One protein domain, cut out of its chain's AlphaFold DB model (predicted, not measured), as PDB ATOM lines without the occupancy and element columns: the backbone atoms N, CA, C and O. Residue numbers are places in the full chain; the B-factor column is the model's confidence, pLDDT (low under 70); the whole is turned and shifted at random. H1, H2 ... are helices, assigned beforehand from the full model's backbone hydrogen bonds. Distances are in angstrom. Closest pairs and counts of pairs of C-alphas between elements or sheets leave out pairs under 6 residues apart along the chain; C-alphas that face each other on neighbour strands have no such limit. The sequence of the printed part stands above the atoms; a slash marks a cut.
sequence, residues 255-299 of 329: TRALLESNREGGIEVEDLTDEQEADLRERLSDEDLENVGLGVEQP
ATOM      1  N   THR A 255     -13.601-102.635  69.054       79.19
ATOM      2  CA  THR A 255     -13.547-104.103  69.081       79.19
ATOM      3  C   THR A 255     -14.761-104.697  68.380       79.19
ATOM      4  O   THR A 255     -14.618-105.548  67.502       79.19
ATOM      5  N   ARG A 256     -15.967-104.224  68.714       81.38
ATOM      6  CA  ARG A 256     -17.185-104.666  68.036       81.38
ATOM      7  C   ARG A 256     -17.180-104.298  66.558       81.38
ATOM      8  O   ARG A 256     -17.577-105.131  65.746       81.38
ATOM      9  N   ALA A 257     -16.742-103.085  66.220       79.31
ATOM     10  CA  ALA A 257     -16.667-102.638  64.834       79.31
ATOM     11  C   ALA A 257     -15.800-103.581  63.981       79.31
ATOM     12  O   ALA A 257     -16.261-104.013  62.930       79.31
ATOM     13  N   LEU A 258     -14.618-103.974  64.472       77.62
ATOM     14  CA  LEU A 258     -13.696-104.891  63.783       77.62
ATOM     15  C   LEU A 258     -14.212-106.341  63.715       77.62
ATOM     16  O   LEU A 258     -14.039-107.034  62.713       77.62
ATOM     17  N   LEU A 259     -14.871-106.830  64.772       76.00
ATOM     18  CA  LEU A 259     -15.452-108.184  64.772       76.00
ATOM     19  C   LEU A 259     -16.619-108.318  63.789       76.00
ATOM     20  O   LEU A 259     -16.802-109.374  63.179       76.00
ATOM     21  N   GLU A 260     -17.445-107.276  63.680       72.38
ATOM     22  CA  GLU A 260     -18.596-107.263  62.779       72.38
ATOM     23  C   GLU A 260     -18.172-106.938  61.331       72.38
ATOM     24  O   GLU A 260     -18.707-107.542  60.402       72.38
ATOM     25  N   SER A 261     -17.156-106.092  61.119       63.78
ATOM     26  CA  SER A 261     -16.662-105.744  59.779       63.78
ATOM     27  C   SER A 261     -15.959-106.889  59.053       63.78
ATOM     28  O   SER A 261     -16.156-107.039  57.847       63.78
ATOM     29  N   ASN A 262     -15.210-107.736  59.772       49.38
ATOM     30  CA  ASN A 262     -14.505-108.896  59.210       49.38
ATOM     31  C   ASN A 262     -15.455-109.937  58.578       49.38
ATOM     32  O   ASN A 262     -15.005-110.847  57.883       49.38
ATOM     33  N   ARG A 263     -16.772-109.826  58.803       44.94
ATOM     34  CA  ARG A 263     -17.794-110.666  58.156       44.94
ATOM     35  C   ARG A 263     -18.483-110.006  56.964       44.94
ATOM     36  O   ARG A 263     -19.049-110.728  56.151       44.94
ATOM     37  N   GLU A 264     -18.429-108.681  56.856       45.78
ATOM     38  CA  GLU A 264     -19.254-107.889  55.929       45.78
ATOM     39  C   GLU A 264     -18.428-106.943  55.027       45.78
ATOM     40  O   GLU A 264     -18.996-106.111  54.326       45.78
ATOM     41  N   GLY A 265     -17.091-107.060  55.009       44.88
ATOM     42  CA  GLY A 265     -16.220-106.189  54.201       44.88
ATOM     43  C   GLY A 265     -16.217-104.733  54.683       44.88
ATOM     44  O   GLY A 265     -16.248-103.812  53.870       44.88
ATOM     45  N   GLY A 266     -16.284-104.541  56.005       60.75
ATOM     46  CA  GLY A 266     -16.290-103.223  56.647       60.75
ATOM     47  C   GLY A 266     -14.883-102.692  56.959       60.75
ATOM     48  O   GLY A 266     -13.980-102.819  56.152       60.75
ATOM     49  N   ILE A 267     -14.727-102.092  58.143       65.69
ATOM     50  CA  ILE A 267     -13.476-101.517  58.669       65.69
ATOM     51  C   ILE A 267     -12.411-102.593  58.852       65.69
ATOM     52  O   ILE A 267     -12.621-103.545  59.606       65.69
ATOM     53  N   GLU A 268     -11.264-102.412  58.221       68.31
ATOM     54  CA  GLU A 268     -10.098-103.263  58.409       68.31
ATOM     55  C   GLU A 268      -9.172-102.669  59.476       68.31
ATOM     56  O   GLU A 268      -9.256-101.496  59.839       68.31
ATOM     57  N   VAL A 269      -8.255-103.484  59.998       70.25
ATOM     58  CA  VAL A 269      -7.224-103.001  60.934       70.25
ATOM     59  C   VAL A 269      -6.387-101.885  60.306       70.25
ATOM     60  O   VAL A 269      -5.955-100.975  61.004       70.25
ATOM     61  N   GLU A 270      -6.207-101.929  58.987       73.12
ATOM     62  CA  GLU A 270      -5.475-100.932  58.199       73.12
ATOM     63  C   GLU A 270      -6.152 -99.550  58.195       73.12
ATOM     64  O   GLU A 270      -5.484 -98.540  57.972       73.12
ATOM     65  N   ASP A 271      -7.459 -99.497  58.473       70.94
ATOM     66  CA  ASP A 271      -8.229 -98.253  58.565       70.94
ATOM     67  C   ASP A 271      -8.102 -97.582  59.942       70.94
ATOM     68  O   ASP A 271      -8.579 -96.459  60.140       70.94
ATOM     69  N   LEU A 272      -7.492 -98.268  60.916       74.19
ATOM     70  CA  LEU A 272      -7.253 -97.723  62.245       74.19
ATOM     71  C   LEU A 272      -6.057 -96.771  62.219       74.19
ATOM     72  O   LEU A 272      -5.021 -97.020  61.609       74.19
ATOM     73  N   THR A 273      -6.176 -95.681  62.962       74.50
ATOM     74  CA  THR A 273      -5.028 -94.835  63.290       74.50
ATOM     75  C   THR A 273      -4.110 -95.534  64.296       74.50
ATOM     76  O   THR A 273      -4.581 -96.297  65.142       74.50
ATOM     77  N   ASP A 274      -2.819 -95.185  64.290       78.56
ATOM     78  CA  ASP A 274      -1.825 -95.702  65.246       78.56
ATOM     79  C   ASP A 274      -2.287 -95.594  66.715       78.56
ATOM     80  O   ASP A 274      -2.004 -96.466  67.535       78.56
ATOM     81  N   GLU A 275      -3.008 -94.521  67.063       75.00
ATOM     82  CA  GLU A 275      -3.533 -94.293  68.416       75.00
ATOM     83  C   GLU A 275      -4.644 -95.292  68.782       75.00
ATOM     84  O   GLU A 275      -4.686 -95.776  69.913       75.00
ATOM     85  N   GLN A 276      -5.520 -95.628  67.832       76.81
ATOM     86  CA  GLN A 276      -6.600 -96.606  68.024       76.81
ATOM     87  C   GLN A 276      -6.051 -98.026  68.111       76.81
ATOM     88  O   GLN A 276      -6.451 -98.805  68.974       76.81
ATOM     89  N   GLU A 277      -5.097 -98.351  67.242       81.31
ATOM     90  CA  GLU A 277      -4.396 -99.627  67.271       81.31
ATOM     91  C   GLU A 277      -3.629 -99.815  68.593       81.31
ATOM     92  O   GLU A 277      -3.678-100.894  69.193       81.31
ATOM     93  N   ALA A 278      -2.969 -98.765  69.092       80.62
ATOM     94  CA  ALA A 278      -2.275 -98.799  70.377       80.62
ATOM     95  C   ALA A 278      -3.227 -99.022  71.566       80.62
ATOM     96  O   ALA A 278      -2.918 -99.853  72.421       80.62
ATOM     97  N   ASP A 279      -4.382 -98.343  71.612       78.56
ATOM     98  CA  ASP A 279      -5.377 -98.557  72.679       78.56
ATOM     99  C   ASP A 279      -5.918 -99.992  72.673       78.56
ATOM    100  O   ASP A 279      -5.980-100.651  73.715       78.56
ATOM    101  N   LEU A 280      -6.248-100.522  71.492       82.44
ATOM    102  CA  LEU A 280      -6.731-101.896  71.362       82.44
ATOM    103  C   LEU A 280      -5.692-102.905  71.862       82.44
ATOM    104  O   LEU A 280      -6.046-103.814  72.616       82.44
ATOM    105  N   ARG A 281      -4.412-102.719  71.512       84.88
ATOM    106  CA  ARG A 281      -3.310-103.565  72.001       84.88
ATOM    107  C   ARG A 281      -3.081-103.475  73.505       84.88
ATOM    108  O   ARG A 281      -2.650-104.456  74.101       84.88
ATOM    109  N   GLU A 282      -3.346-102.330  74.128       83.38
ATOM    110  CA  GLU A 282      -3.231-102.187  75.584       83.38
ATOM    111  C   GLU A 282      -4.360-102.924  76.327       83.38
ATOM    112  O   GLU A 282      -4.164-103.413  77.444       83.38
ATOM    113  N   ARG A 283      -5.546-103.014  75.717       78.56
ATOM    114  CA  ARG A 283      -6.769-103.488  76.378       78.56
ATOM    115  C   ARG A 283      -7.106-104.952  76.156       78.56
ATOM    116  O   ARG A 283      -7.687-105.575  77.047       78.56
ATOM    117  N   LEU A 284      -6.877-105.447  74.946       81.75
ATOM    118  CA  LEU A 284      -7.346-106.758  74.514       81.75
ATOM    119  C   LEU A 284      -6.330-107.848  74.857       81.75
ATOM    120  O   LEU A 284      -5.133-107.600  74.975       81.75
ATOM    121  N   SER A 285      -6.826-109.071  75.048       81.62
ATOM    122  CA  SER A 285      -5.950-110.235  75.179       81.62
ATOM    123  C   SER A 285      -5.336-110.604  73.824       81.62
ATOM    124  O   SER A 285      -5.897-110.265  72.787       81.62
ATOM    125  N   ASP A 286      -4.223-111.346  73.816       83.25
ATOM    126  CA  ASP A 286      -3.601-111.843  72.576       83.25
ATOM    127  C   ASP A 286      -4.600-112.617  71.688       83.25
ATOM    128  O   ASP A 286      -4.583-112.480  70.468       83.25
ATOM    129  N   GLU A 287      -5.510-113.388  72.302       79.69
ATOM    130  CA  GLU A 287      -6.580-114.117  71.604       79.69
ATOM    131  C   GLU A 287      -7.614-113.157  70.993       79.69
ATOM    132  O   GLU A 287      -8.049-113.343  69.858       79.69
ATOM    133  N   ASP A 288      -7.993-112.103  71.715       80.06
ATOM    134  CA  ASP A 288      -8.935-111.100  71.214       80.06
ATOM    135  C   ASP A 288      -8.320-110.237  70.104       80.06
ATOM    136  O   ASP A 288      -9.013-109.905  69.145       80.06
ATOM    137  N   LEU A 289      -7.024-109.918  70.203       82.62
ATOM    138  CA  LEU A 289      -6.263-109.226  69.160       82.62
ATOM    139  C   LEU A 289      -6.222-110.053  67.871       82.62
ATOM    140  O   LEU A 289      -6.543-109.536  66.799       82.62
ATOM    141  N   GLU A 290      -5.943-111.354  67.979       80.50
ATOM    142  CA  GLU A 290      -6.006-112.279  66.843       80.50
ATOM    143  C   GLU A 290      -7.422-112.336  66.237       80.50
ATOM    144  O   GLU A 290      -7.573-112.273  65.017       80.50
ATOM    145  N   ASN A 291      -8.468-112.363  67.071       76.88
ATOM    146  CA  ASN A 291      -9.863-112.392  66.616       76.88
ATOM    147  C   ASN A 291     -10.300-111.124  65.860       76.88
ATOM    148  O   ASN A 291     -11.156-111.212  64.976       76.88
ATOM    149  N   VAL A 292      -9.740-109.954  66.186       75.88
ATOM    150  CA  VAL A 292     -10.017-108.693  65.468       75.88
ATOM    151  C   VAL A 292      -9.061-108.438  64.299       75.88
ATOM    152  O   VAL A 292      -9.190-107.421  63.625       75.88
ATOM    153  N   GLY A 293      -8.120-109.350  64.032       74.00
ATOM    154  CA  GLY A 293      -7.140-109.224  62.950       74.00
ATOM    155  C   GLY A 293      -5.912-108.372  63.294       74.00
ATOM    156  O   GLY A 293      -5.053-108.165  62.438       74.00
ATOM    157  N   LEU A 294      -5.789-107.901  64.538       77.88
ATOM    158  CA  LEU A 294      -4.595-107.224  65.044       77.88
ATOM    159  C   LEU A 294      -3.566-108.291  65.416       77.88
ATOM    160  O   LEU A 294      -3.581-108.841  66.512       77.88
ATOM    161  N   GLY A 295      -2.669-108.612  64.482       67.12
ATOM    162  CA  GLY A 295      -1.616-109.595  64.724       67.12
ATOM    163  C   GLY A 295      -0.829-109.281  66.003       67.12
ATOM    164  O   GLY A 295      -0.413-108.142  66.233       67.12
ATOM    165  N   VAL A 296      -0.608-110.305  66.828       58.84
ATOM    166  CA  VAL A 296       0.323-110.229  67.955       58.84
ATOM    167  C   VAL A 296       1.726-110.163  67.353       58.84
ATOM    168  O   VAL A 296       2.132-111.093  66.649       58.84
ATOM    169  N   GLU A 297       2.468-109.073  67.575       55.97
ATOM    170  CA  GLU A 297       3.885-109.034  67.205       55.97
ATOM    171  C   GLU A 297       4.582-110.192  67.928       55.97
ATOM    172  O   GLU A 297       4.781-110.159  69.144       55.97
ATOM    173  N   GLN A 298       4.932-111.253  67.194       47.22
ATOM    174  CA  GLN A 298       5.778-112.290  67.762       47.22
ATOM    175  C   GLN A 298       7.086-111.615  68.177       47.22
ATOM    176  O   GLN A 298       7.694-110.929  67.344       47.22
ATOM    177  N   PRO A 299       7.550-111.784  69.429       40.91
ATOM    178  CA  PRO A 299       8.858-111.287  69.801       40.91
ATOM    179  C   PRO A 299       9.861-111.887  68.819       40.91
ATOM    180  O   PRO A 299       9.907-113.108  68.662       40.91
TER     181      PRO A 299
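What this domain is: This is residues 255 to 299 of the 329 residues of an uncharacterized protein of Halorubrum sp. AJ67 (UniProt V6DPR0). Three short helices form a loose triangle, H1 at one end and H2 and H3 meeting at a corner through a tight link, with the last residues running away from H1 to the far end. The 45 printed residues hold H1, H2, H3 in that order and no named strand: all helix, compact, radius of gyration of the C-alphas 10.0 A, spans 31 by 20 by 16 A.

Where its parts are: H1, residues 255 to 264, begins at C-alpha (-13.547, -104.103, 69.081) and is 14.8 A long. H2, residues 274 to 283, is 14.5 A. H3, residues 286 to 291, is 8.7 A and ends at C-alpha (-9.863, -112.392, 66.616).

How they stand to each other: H1 and H3 are close but not clearly touching, C-alphas of Leu 259 and Asn 291 closest at 7.2 A, a shallow tilt of 34 degrees, only just short of steep. H2 and H3 are also close but not clearly touching, C-alphas of Arg 281 and Leu 289 closest at 7.0 A, a steep tilt of 59 degrees, opposite ways. Every O i to N i+4 pair is within hydrogen-bond range in H2 and H3, and 4 of 6 in H1.

The domain as a whole: The C-alphas of Glu 264 and Pro 299, the two farthest apart, are 31.5 A apart. The printed part has no cut and no long link. pLDDT is under 70 in residues 261 to 268 and 295 to 299.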